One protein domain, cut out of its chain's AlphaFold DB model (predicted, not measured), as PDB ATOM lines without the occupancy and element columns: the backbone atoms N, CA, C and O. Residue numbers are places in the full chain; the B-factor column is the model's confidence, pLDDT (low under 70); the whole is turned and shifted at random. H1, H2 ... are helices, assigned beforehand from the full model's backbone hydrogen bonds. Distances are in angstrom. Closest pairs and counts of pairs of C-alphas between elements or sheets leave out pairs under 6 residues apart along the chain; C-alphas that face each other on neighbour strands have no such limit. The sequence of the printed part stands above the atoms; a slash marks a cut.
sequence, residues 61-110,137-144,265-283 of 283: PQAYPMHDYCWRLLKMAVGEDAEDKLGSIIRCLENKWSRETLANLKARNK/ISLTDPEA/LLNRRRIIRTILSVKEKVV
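What this domain is: This is residues 61 to 110, 137 to 144 and 265 to 283 of the 283 residues of an uncharacterized protein of Byssochlamys spectabilis (UniProt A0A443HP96). One long helix, H4, packs on two shorter helices, H1 and H2, with the later part of its length, while H3 follows on from H2 and reaches away from the other three towards one end of the longest axis. H1 and H2 each meet H4 but not each other, and a stretch with no named element, residues 61 to 67, leads into H1. The printed part has 77 residues with four named helices, in the order H1, H2, H3, H4, and no named strand. Its class is all helix, with 50 of the 77 residues in the helices. The whole is compact, with a radius of gyration of the C-alphas of 13.1 A, and the C-alphas span 39 by 29 by 25 A.

Where its parts are: H4, the longest helix, holds residues 265 to 282 and measures 25.4 A from its first C-alpha at (-37.263, -32.785, -41.960) to its last at (-15.875, -43.546, -50.430). H1 holds residues 68 to 78, 15.0 A long, and begins with C-alpha 68 at (-36.781, -46.408, -52.600). H2 holds residues 86 to 96, 15.1 A long. H3 holds residues 99 to 108, 13.6 A long, and ends with C-alpha 108 at (-30.196, -45.478, -24.348).

How they stand to each other: H4 touches H1 with residues 272 to 279 alone. The closest C-alphas of the two are those of Lys 279 and Val 78, 5.7 A apart. They run the same way at a steep tilt of 47 degrees. H4 touches H2 with residues 278 to 282 alone, and the closest C-alphas are those of Val 278 and Cys 92, 5.9 A apart. H4 and H2 run opposite ways at a steep tilt of 69.6 degrees, only just short of about perpendicular. H1 and H2 are apart. H2 and H3 meet only through their link, and H3 is apart from both H1 and H4. Every O i to N i+4 pair is within hydrogen-bond range in H1, H2 and H3, and 13 of 14 are in H4.

The domain as a whole: The two C-alphas farthest apart, those of Glu 80 and Lys 110, are 38.9 A from each other. Residues 111 to 136 are not printed, and C-alphas 110 and 137 are 14.0 A apart across this cut. Residues 145 to 264 are not printed either, with 9.8 A between C-alphas 144 and 265. Of the links that are printed whole, H2 to H3 is tight and H1 to H2 is short. The link from H3 to H4 runs across both cuts. The mean pLDDT of the printed part is 74.3, and 25 residues are under 70: 61 to 66, 99 to 110 and 137 to 143.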
ATOM      1  N   PRO A  61     -26.528 -62.605 -51.516       46.44
ATOM      2  CA  PRO A  61     -26.218 -61.434 -50.696       46.44
ATOM      3  C   PRO A  61     -27.337 -61.080 -49.707       46.44
ATOM      4  O   PRO A  61     -28.514 -61.040 -50.056       46.44
ATOM      5  N   GLN A  62     -26.951 -60.770 -48.464       45.97
ATOM      6  CA  GLN A  62     -27.859 -60.184 -47.479       45.97
ATOM      7  C   GLN A  62     -28.304 -58.814 -48.001       45.97
ATOM      8  O   GLN A  62     -27.596 -57.822 -47.855       45.97
ATOM      9  N   ALA A  63     -29.455 -58.767 -48.666       45.34
ATOM     10  CA  ALA A  63     -30.043 -57.517 -49.106       45.34
ATOM     11  C   ALA A  63     -30.465 -56.716 -47.869       45.34
ATOM     12  O   ALA A  63     -31.273 -57.179 -47.060       45.34
ATOM     13  N   TYR A  64     -29.922 -55.510 -47.717       51.44
ATOM     14  CA  TYR A  64     -30.464 -54.539 -46.779       51.44
ATOM     15  C   TYR A  64     -31.685 -53.908 -47.444       51.44
ATOM     16  O   TYR A  64     -31.523 -53.247 -48.470       51.44
ATOM     17  N   PRO A  65     -32.908 -54.105 -46.920       55.12
ATOM     18  CA  PRO A  65     -34.056 -53.402 -47.459       55.12
ATOM     19  C   PRO A  65     -33.853 -51.907 -47.202       55.12
ATOM     20  O   PRO A  65     -33.894 -51.446 -46.062       55.12
ATOM     21  N   MET A  66     -33.588 -51.166 -48.271       66.00
ATOM     22  CA  MET A  66     -33.561 -49.712 -48.279       66.00
ATOM     23  C   MET A  66     -34.873 -49.237 -48.897       66.00
ATOM     24  O   MET A  66     -35.321 -49.798 -49.898       66.00
ATOM     25  N   HIS A  67     -35.522 -48.239 -48.297       70.44
ATOM     26  CA  HIS A  67     -36.659 -47.591 -48.954       70.44
ATOM     27  C   HIS A  67     -36.208 -46.977 -50.277       70.44
ATOM     28  O   HIS A  67     -35.109 -46.427 -50.340       70.44
ATOM     29  N   ASP A  68     -37.070 -47.011 -51.293       73.44
ATOM     30  CA  ASP A  68     -36.781 -46.408 -52.600       73.44
ATOM     31  C   ASP A  68     -36.374 -44.933 -52.460       73.44
ATOM     32  O   ASP A  68     -35.415 -44.478 -53.071       73.44
ATOM     33  N   TYR A  69     -37.003 -44.198 -51.542       71.69
ATOM     34  CA  TYR A  69     -36.623 -42.819 -51.257       71.69
ATOM     35  C   TYR A  69     -35.237 -42.673 -50.604       71.69
ATOM     36  O   TYR A  69     -34.447 -41.824 -51.008       71.69
ATOM     37  N   CYS A  70     -34.899 -43.521 -49.627       76.31
ATOM     38  CA  CYS A  70     -33.555 -43.545 -49.040       76.31
ATOM     39  C   CYS A  70     -32.494 -43.875 -50.100       76.31
ATOM     40  O   CYS A  70     -31.395 -43.326 -50.057       76.31
ATOM     41  N   TRP A  71     -32.844 -44.727 -51.067       84.25
ATOM     42  CA  TRP A  71     -32.009 -45.039 -52.218       84.25
ATOM     43  C   TRP A  71     -31.861 -43.850 -53.171       84.25
ATOM     44  O   TRP A  71     -30.744 -43.525 -53.559       84.25
ATOM     45  N   ARG A  72     -32.947 -43.132 -53.481       82.88
ATOM     46  CA  ARG A  72     -32.890 -41.885 -54.263       82.88
ATOM     47  C   ARG A  72     -32.030 -40.830 -53.578       82.88
ATOM     48  O   ARG A  72     -31.166 -40.260 -54.229       82.88
ATOM     49  N   LEU A  73     -32.191 -40.620 -52.269       80.25
ATOM     50  CA  LEU A  73     -31.329 -39.718 -51.496       80.25
ATOM     51  C   LEU A  73     -29.859 -40.144 -51.555       80.25
ATOM     52  O   LEU A  73     -28.976 -39.295 -51.658       80.25
ATOM     53  N   LEU A  74     -29.592 -41.452 -51.500       85.50
ATOM     54  CA  LEU A  74     -28.242 -41.986 -51.640       85.50
ATOM     55  C   LEU A  74     -27.671 -41.705 -53.033       85.50
ATOM     56  O   LEU A  74     -26.559 -41.195 -53.115       85.50
ATOM     57  N   LYS A  75     -28.428 -41.976 -54.102       88.25
ATOM     58  CA  LYS A  75     -28.035 -41.685 -55.489       88.25
ATOM     59  C   LYS A  75     -27.813 -40.196 -55.725       88.25
ATOM     60  O   LYS A  75     -26.776 -39.817 -56.247       88.25
ATOM     61  N   MET A  76     -28.728 -39.343 -55.264       82.69
ATOM     62  CA  MET A  76     -28.582 -37.888 -55.370       82.69
ATOM     63  C   MET A  76     -27.324 -37.390 -54.654       82.69
ATOM     64  O   MET A  76     -26.651 -36.486 -55.137       82.69
ATOM     65  N   ALA A  77     -26.994 -37.967 -53.496       84.19
ATOM     66  CA  ALA A  77     -25.811 -37.568 -52.753       84.19
ATOM     67  C   ALA A  77     -24.518 -38.116 -53.370       84.19
ATOM     68  O   ALA A  77     -23.563 -37.361 -53.538       84.19
ATOM     69  N   VAL A  78     -24.453 -39.418 -53.659       86.69
ATOM     70  CA  VAL A  78     -23.221 -40.121 -54.054       86.69
ATOM     71  C   VAL A  78     -22.944 -40.005 -55.556       86.69
ATOM     72  O   VAL A  78     -21.778 -39.897 -55.926       86.69
ATOM     73  N   GLY A  79     -23.986 -39.948 -56.383       89.19
ATOM     74  CA  GLY A  79     -23.931 -39.988 -57.844       89.19
ATOM     75  C   GLY A  79     -24.603 -41.240 -58.420       89.19
ATOM     76  O   GLY A  79     -25.033 -42.132 -57.686       89.19
ATOM     77  N   GLU A  80     -24.672 -41.327 -59.751       91.44
ATOM     78  CA  GLU A  80     -25.229 -42.497 -60.458       91.44
ATOM     79  C   GLU A  80     -24.445 -43.792 -60.181       91.44
ATOM     80  O   GLU A  80     -25.012 -44.881 -60.205       91.44
ATOM     81  N   ASP A  81     -23.165 -43.676 -59.811       91.88
ATOM     82  CA  ASP A  81     -22.293 -44.793 -59.432       91.88
ATOM     83  C   ASP A  81     -22.483 -45.273 -57.977       91.88
ATOM     84  O   ASP A  81     -21.716 -46.101 -57.473       91.88
ATOM     85  N   ALA A  82     -23.520 -44.789 -57.279       89.88
ATOM     86  CA  ALA A  82     -23.851 -45.220 -55.921       89.88
ATOM     87  C   ALA A  82     -24.062 -46.739 -55.811       89.88
ATOM     88  O   ALA A  82     -23.761 -47.328 -54.772       89.88
ATOM     89  N   GLU A  83     -24.571 -47.371 -56.872       90.69
ATOM     90  CA  GLU A  83     -24.786 -48.818 -56.933       90.69
ATOM     91  C   GLU A  83     -23.473 -49.595 -56.990       90.69
ATOM     92  O   GLU A  83     -23.259 -50.491 -56.172       90.69
ATOM     93  N   ASP A  84     -22.539 -49.168 -57.838       90.31
ATOM     94  CA  ASP A  84     -21.198 -49.754 -57.923       90.31
ATOM     95  C   ASP A  84     -20.422 -49.576 -56.607       90.31
ATOM     96  O   ASP A  84     -19.649 -50.441 -56.180       90.31
ATOM     97  N   LYS A  85     -20.674 -48.464 -55.909       89.56
ATOM     98  CA  LYS A  85     -20.068 -48.123 -54.616       89.56
ATOM     99  C   LYS A  85     -20.808 -48.701 -53.407       89.56
ATOM    100  O   LYS A  85     -20.348 -48.506 -52.276       89.56
ATOM    101  N   LEU A  86     -21.910 -49.433 -53.596       86.62
ATOM    102  CA  LEU A  86     -22.797 -49.859 -52.506       86.62
ATOM    103  C   LEU A  86     -22.062 -50.649 -51.414       86.62
ATOM    104  O   LEU A  86     -22.283 -50.417 -50.224       86.62
ATOM    105  N   GLY A  87     -21.134 -51.531 -51.795       83.75
ATOM    106  CA  GLY A  87     -20.329 -52.296 -50.836       83.75
ATOM    107  C   GLY A  87     -19.469 -51.412 -49.921       83.75
ATOM    108  O   GLY A  87     -19.394 -51.652 -48.713       83.75
ATOM    109  N   SER A  88     -18.857 -50.361 -50.473       86.69
ATOM    110  CA  SER A  88     -18.062 -49.386 -49.713       86.69
ATOM    111  C   SER A  88     -18.949 -48.506 -48.834       86.69
ATOM    112  O   SER A  88     -18.631 -48.292 -47.663       86.69
ATOM    113  N   ILE A  89     -20.098 -48.068 -49.356       86.25
ATOM    114  CA  ILE A  89     -21.099 -47.287 -48.615       86.25
ATOM    115  C   ILE A  89     -21.584 -48.061 -47.387       86.25
ATOM    116  O   ILE A  89     -21.548 -47.527 -46.277       86.25
ATOM    117  N   ILE A  90     -21.984 -49.327 -47.558       83.50
ATOM    118  CA  ILE A  90     -22.434 -50.191 -46.456       83.50
ATOM    119  C   ILE A  90     -21.332 -50.318 -45.405       83.50
ATOM    120  O   ILE A  90     -21.590 -50.089 -44.227       83.50
ATOM    121  N   ARG A  91     -20.088 -50.589 -45.815       81.62
ATOM    122  CA  ARG A  91     -18.959 -50.713 -44.882       81.62
ATOM    123  C   ARG A  91     -18.705 -49.418 -44.104       81.62
ATOM    124  O   ARG A  91     -18.441 -49.451 -42.904       81.62
ATOM    125  N   CYS A  92     -18.801 -48.264 -44.759       84.62
ATOM    126  CA  CYS A  92     -18.671 -46.963 -44.106       84.62
ATOM    127  C   CYS A  92     -19.812 -46.694 -43.116       84.62
ATOM    128  O   CYS A  92     -19.555 -46.189 -42.020       84.62
ATOM    129  N   LEU A  93     -21.048 -47.056 -43.467       81.00
ATOM    130  CA  LEU A  93     -22.207 -46.966 -42.578       81.00
ATOM    131  C   LEU A  93     -22.066 -47.898 -41.366       81.00
ATOM    132  O   LEU A  93     -22.269 -47.459 -40.235       81.00
ATOM    133  N   GLU A  94     -21.642 -49.145 -41.573       78.06
ATOM    134  CA  GLU A  94     -21.359 -50.116 -40.509       78.06
ATOM    135  C   GLU A  94     -20.268 -49.613 -39.556       78.06
ATOM    136  O   GLU A  94     -20.432 -49.672 -38.337       78.06
ATOM    137  N   ASN A  95     -19.184 -49.048 -40.097       79.25
ATOM    138  CA  ASN A  95     -18.112 -48.449 -39.301       79.25
ATOM    139  C   ASN A  95     -18.598 -47.228 -38.511       79.25
ATOM    140  O   ASN A  95     -18.227 -47.050 -37.349       79.25
ATOM    141  N   LYS A  96     -19.446 -46.384 -39.114       77.50
ATOM    142  CA  LYS A  96     -20.030 -45.213 -38.444       77.50
ATOM    143  C   LYS A  96     -20.978 -45.622 -37.316       77.50
ATOM    144  O   LYS A  96     -20.997 -44.997 -36.254       77.50
ATOM    145  N   TRP A  97     -21.734 -46.694 -37.519       72.38
ATOM    146  CA  TRP A  97     -22.630 -47.282 -36.528       72.38
ATOM    147  C   TRP A  97     -21.994 -48.463 -35.801       72.38
ATOM    148  O   TRP A  97     -22.688 -49.430 -35.490       72.38
ATOM    149  N   SER A  98     -20.690 -48.385 -35.510       70.44
ATOM    150  CA  SER A  98     -19.950 -49.449 -34.830       70.44
ATOM    151  C   SER A  98     -20.689 -49.979 -33.592       70.44
ATOM    152  O   SER A  98     -21.560 -49.320 -33.009       70.44
ATOM    153  N   ARG A  99     -20.324 -51.190 -33.151       54.69
ATOM    154  CA  ARG A  99     -20.951 -51.864 -31.999       54.69
ATOM    155  C   ARG A  99     -21.070 -50.979 -30.763       54.69
ATOM    156  O   ARG A  99     -22.004 -51.192 -30.007       54.69
ATOM    157  N   GLU A 100     -20.187 -50.008 -30.573       54.72
ATOM    158  CA  GLU A 100     -20.235 -49.064 -29.458       54.72
ATOM    159  C   GLU A 100     -21.341 -48.012 -29.640       54.72
ATOM    160  O   GLU A 100     -22.122 -47.787 -28.721       54.72
ATOM    161  N   THR A 101     -21.525 -47.463 -30.846       64.94
ATOM    162  CA  THR A 101     -22.669 -46.598 -31.184       64.94
ATOM    163  C   THR A 101     -23.983 -47.367 -31.094       64.94
ATOM    164  O   THR A 101     -24.945 -46.871 -30.517       64.94
ATOM    165  N   LEU A 102     -24.032 -48.607 -31.596       58.34
ATOM    166  CA  LEU A 102     -25.214 -49.466 -31.476       58.34
ATOM    167  C   LEU A 102     -25.464 -49.930 -30.037       58.34
ATOM    168  O   LEU A 102     -26.619 -50.053 -29.645       58.34
ATOM    169  N   ALA A 103     -24.425 -50.183 -29.240       59.31
ATOM    170  CA  ALA A 103     -24.548 -50.519 -27.824       59.31
ATOM    171  C   ALA A 103     -25.011 -49.309 -27.015       59.31
ATOM    172  O   ALA A 103     -25.899 -49.460 -26.188       59.31
ATOM    173  N   ASN A 104     -24.508 -48.111 -27.313       61.19
ATOM    174  CA  ASN A 104     -24.970 -46.858 -26.721       61.19
ATOM    175  C   ASN A 104     -26.407 -46.543 -27.135       61.19
ATOM    176  O   ASN A 104     -27.215 -46.166 -26.292       61.19
ATOM    177  N   LEU A 105     -26.761 -46.768 -28.403       58.16
ATOM    178  CA  LEU A 105     -28.139 -46.665 -28.871       58.16
ATOM    179  C   LEU A 105     -29.026 -47.703 -28.194       58.16
ATOM    180  O   LEU A 105     -30.096 -47.330 -27.759       58.16
ATOM    181  N   LYS A 106     -28.608 -48.963 -28.029       54.91
ATOM    182  CA  LYS A 106     -29.371 -49.999 -27.304       54.91
ATOM    183  C   LYS A 106     -29.484 -49.708 -25.803       54.91
ATOM    184  O   LYS A 106     -30.543 -49.922 -25.227       54.91
ATOM    185  N   ALA A 107     -28.425 -49.200 -25.179       58.03
ATOM    186  CA  ALA A 107     -28.386 -48.839 -23.763       58.03
ATOM    187  C   ALA A 107     -29.260 -47.610 -23.472       58.03
ATOM    188  O   ALA A 107     -29.948 -47.574 -22.452       58.03
ATOM    189  N   ARG A 108     -29.288 -46.635 -24.391       55.25
ATOM    190  CA  ARG A 108     -30.196 -45.478 -24.348       55.25
ATOM    191  C   ARG A 108     -31.620 -45.852 -24.789       55.25
ATOM    192  O   ARG A 108     -32.588 -45.369 -24.208       55.25
ATOM    193  N   ASN A 109     -31.765 -46.793 -25.721       47.69
ATOM    194  CA  ASN A 109     -33.031 -47.357 -26.195       47.69
ATOM    195  C   ASN A 109     -33.469 -48.580 -25.377       47.69
ATOM    196  O   ASN A 109     -33.851 -49.608 -25.937       47.69
ATOM    197  N   LYS A 110     -33.639 -48.414 -24.058       47.22
ATOM    198  CA  LYS A 110     -34.644 -49.215 -23.317       47.22
ATOM    199  C   LYS A 110     -36.062 -49.120 -23.937       47.22
ATOM    200  O   LYS A 110     -36.958 -49.855 -23.541       47.22
ATOM    201  N   ILE A 137     -35.551 -39.477 -32.607       51.72
ATOM    202  CA  ILE A 137     -35.598 -40.082 -33.936       51.72
ATOM    203  C   ILE A 137     -37.073 -40.268 -34.254       51.72
ATOM    204  O   ILE A 137     -37.692 -41.222 -33.786       51.72
ATOM    205  N   SER A 138     -37.643 -39.332 -35.005       47.62
ATOM    206  CA  SER A 138     -38.976 -39.547 -35.525       47.62
ATOM    207  C   SER A 138     -38.939 -40.751 -36.449       47.62
ATOM    208  O   SER A 138     -38.122 -40.839 -37.367       47.62
ATOM    209  N   LEU A 139     -39.800 -41.706 -36.121       56.38
ATOM    210  CA  LEU A 139     -40.040 -42.919 -36.880       56.38
ATOM    211  C   LEU A 139     -40.923 -42.657 -38.109       56.38
ATOM    212  O   LEU A 139     -41.279 -43.603 -38.809       56.38
ATOM    213  N   THR A 140     -41.282 -41.395 -38.355       58.47
ATOM    214  CA  THR A 140     -42.031 -40.985 -39.535       58.47
ATOM    215  C   THR A 140     -41.231 -41.291 -40.794       58.47
ATOM    216  O   THR A 140     -40.009 -41.110 -40.846       58.47
ATOM    217  N   ASP A 141     -41.956 -41.779 -41.793       64.69
ATOM    218  CA  ASP A 141     -41.467 -42.005 -43.141       64.69
ATOM    219  C   ASP A 141     -40.724 -40.753 -43.640       64.69
ATOM    220  O   ASP A 141     -41.328 -39.682 -43.707       64.69
ATOM    221  N   PRO A 142     -39.416 -40.835 -43.950       68.06
ATOM    222  CA  PRO A 142     -38.680 -39.681 -44.439       68.06
ATOM    223  C   PRO A 142     -39.144 -39.255 -45.835       68.06
ATOM    224  O   PRO A 142     -38.688 -38.211 -46.288       68.06
ATOM    225  N   GLU A 143     -39.983 -40.032 -46.529       68.50
ATOM    226  CA  GLU A 143     -40.535 -39.710 -47.848       68.50
ATOM    227  C   GLU A 143     -41.732 -38.762 -47.760       68.50
ATOM    228  O   GLU A 143     -41.776 -37.762 -48.467       68.50
ATOM    229  N   ALA A 144     -42.675 -39.039 -46.864       71.69
ATOM    230  CA  ALA A 144     -43.863 -38.220 -46.690       71.69
ATOM    231  C   ALA A 144     -43.679 -37.331 -45.463       71.69
ATOM    232  O   ALA A 144     -43.828 -37.796 -44.334       71.69
ATOM    233  N   LEU A 265     -38.395 -33.466 -41.322       83.88
ATOM    234  CA  LEU A 265     -37.263 -32.785 -41.960       83.88
ATOM    235  C   LEU A 265     -35.972 -32.894 -41.156       83.88
ATOM    236  O   LEU A 265     -34.908 -33.112 -41.737       83.88
ATOM    237  N   LEU A 266     -36.039 -32.831 -39.825       82.38
ATOM    238  CA  LEU A 266     -34.874 -33.066 -38.972       82.38
ATOM    239  C   LEU A 266     -34.302 -34.479 -39.172       82.38
ATOM    240  O   LEU A 266     -33.081 -34.641 -39.278       82.38
ATOM    241  N   ASN A 267     -35.163 -35.499 -39.272       78.75
ATOM    242  CA  ASN A 267     -34.736 -36.867 -39.557       78.75
ATOM    243  C   ASN A 267     -34.135 -36.988 -40.967       78.75
ATOM    244  O   ASN A 267     -33.050 -37.553 -41.119       78.75
ATOM    245  N   ARG A 268     -34.780 -36.394 -41.981       82.69
ATOM    246  CA  ARG A 268     -34.280 -36.350 -43.364       82.69
ATOM    247  C   ARG A 268     -32.901 -35.681 -43.426       82.69
ATOM    248  O   ARG A 268     -31.955 -36.274 -43.939       82.69
ATOM    249  N   ARG A 269     -32.727 -34.524 -42.777       84.38
ATOM    250  CA  ARG A 269     -31.442 -33.814 -42.653       84.38
ATOM    251  C   ARG A 269     -30.357 -34.674 -42.014       84.38
ATOM    252  O   ARG A 269     -29.216 -34.678 -42.472       84.38
ATOM    253  N   ARG A 270     -30.693 -35.431 -40.968       82.44
ATOM    254  CA  ARG A 270     -29.759 -36.360 -40.312       82.44
ATOM    255  C   ARG A 270     -29.331 -37.503 -41.240       82.44
ATOM    256  O   ARG A 270     -28.146 -37.847 -41.260       82.44
ATOM    257  N   ILE A 271     -30.274 -38.100 -41.973       81.69
ATOM    258  CA  ILE A 271     -30.001 -39.166 -42.952       81.69
ATOM    259  C   ILE A 271     -29.050 -38.634 -44.024       81.69
ATOM    260  O   ILE A 271     -28.002 -39.223 -44.263       81.69
ATOM    261  N   ILE A 272     -29.363 -37.465 -44.570       83.31
ATOM    262  CA  ILE A 272     -28.574 -36.780 -45.592       83.31
ATOM    263  C   ILE A 272     -27.149 -36.500 -45.117       83.31
ATOM    264  O   ILE A 272     -26.198 -36.946 -45.750       83.31
ATOM    265  N   ARG A 273     -26.977 -35.856 -43.955       85.44
ATOM    266  CA  ARG A 273     -25.646 -35.626 -43.360       85.44
ATOM    267  C   ARG A 273     -24.881 -36.928 -43.159       85.44
ATOM    268  O   ARG A 273     -23.659 -36.973 -43.262       85.44
ATOM    269  N   THR A 274     -25.594 -38.010 -42.846       83.62
ATOM    270  CA  THR A 274     -24.975 -39.324 -42.701       83.62
ATOM    271  C   THR A 274     -24.478 -39.865 -44.028       83.62
ATOM    272  O   THR A 274     -23.330 -40.295 -44.088       83.62
ATOM    273  N   ILE A 275     -25.298 -39.790 -45.069       84.75
ATOM    274  CA  ILE A 275     -24.930 -40.194 -46.421       84.75
ATOM    275  C   ILE A 275     -23.741 -39.370 -46.936       84.75
ATOM    276  O   ILE A 275     -22.775 -39.947 -47.423       84.75
ATOM    277  N   LEU A 276     -23.761 -38.049 -46.766       86.12
ATOM    278  CA  LEU A 276     -22.698 -37.155 -47.240       86.12
ATOM    279  C   LEU A 276     -21.358 -37.447 -46.551       86.12
ATOM    280  O   LEU A 276     -20.364 -37.698 -47.224       86.12
ATOM    281  N   SER A 277     -21.368 -37.639 -45.229       86.12
ATOM    282  CA  SER A 277     -20.160 -38.057 -44.499       86.12
ATOM    283  C   SER A 277     -19.628 -39.446 -44.892       86.12
ATOM    284  O   SER A 277     -18.521 -39.826 -44.507       86.12
ATOM    285  N   VAL A 278     -20.455 -40.266 -45.553       84.56
ATOM    286  CA  VAL A 278     -20.036 -41.547 -46.130       84.56
ATOM    287  C   VAL A 278     -19.483 -41.329 -47.531       84.56
ATOM    288  O   VAL A 278     -18.442 -41.903 -47.832       84.56
ATOM    289  N   LYS A 279     -20.108 -40.472 -48.346       87.88
ATOM    290  CA  LYS A 279     -19.603 -40.069 -49.664       87.88
ATOM    291  C   LYS A 279     -18.152 -39.593 -49.580       87.88
ATOM    292  O   LYS A 279     -17.320 -40.145 -50.286       87.88
ATOM    293  N   GLU A 280     -17.840 -38.683 -48.658       90.31
ATOM    294  CA  GLU A 280     -16.477 -38.162 -48.414       90.31
ATOM    295  C   GLU A 280     -15.431 -39.239 -48.080       90.31
ATOM    296  O   GLU A 280     -14.233 -38.990 -48.146       90.31
ATOM    297  N   LYS A 281     -15.866 -40.426 -47.641       87.62
ATOM    298  CA  LYS A 281     -14.978 -41.543 -47.282       87.62
ATOM    299  C   LYS A 281     -14.860 -42.590 -48.381       87.62
ATOM    300  O   LYS A 281     -14.022 -43.483 -48.265       87.62
ATOM    301  N   VAL A 282     -15.763 -42.554 -49.355       84.25
ATOM    302  CA  VAL A 282     -15.875 -43.546 -50.430       84.25
ATOM    303  C   VAL A 282     -15.338 -42.992 -51.749       84.25
ATOM    304  O   VAL A 282     -14.814 -43.771 -52.542       84.25
ATOM    305  N   VAL A 283     -15.492 -41.684 -51.976       78.69
ATOM    306  CA  VAL A 283     -14.938 -40.929 -53.113       78.69
ATOM    307  C   VAL A 283     -13.568 -40.388 -52.736       78.69
ATOM    308  O   VAL A 283     -12.651 -40.536 -53.570       78.69
TER     309      VAL A 283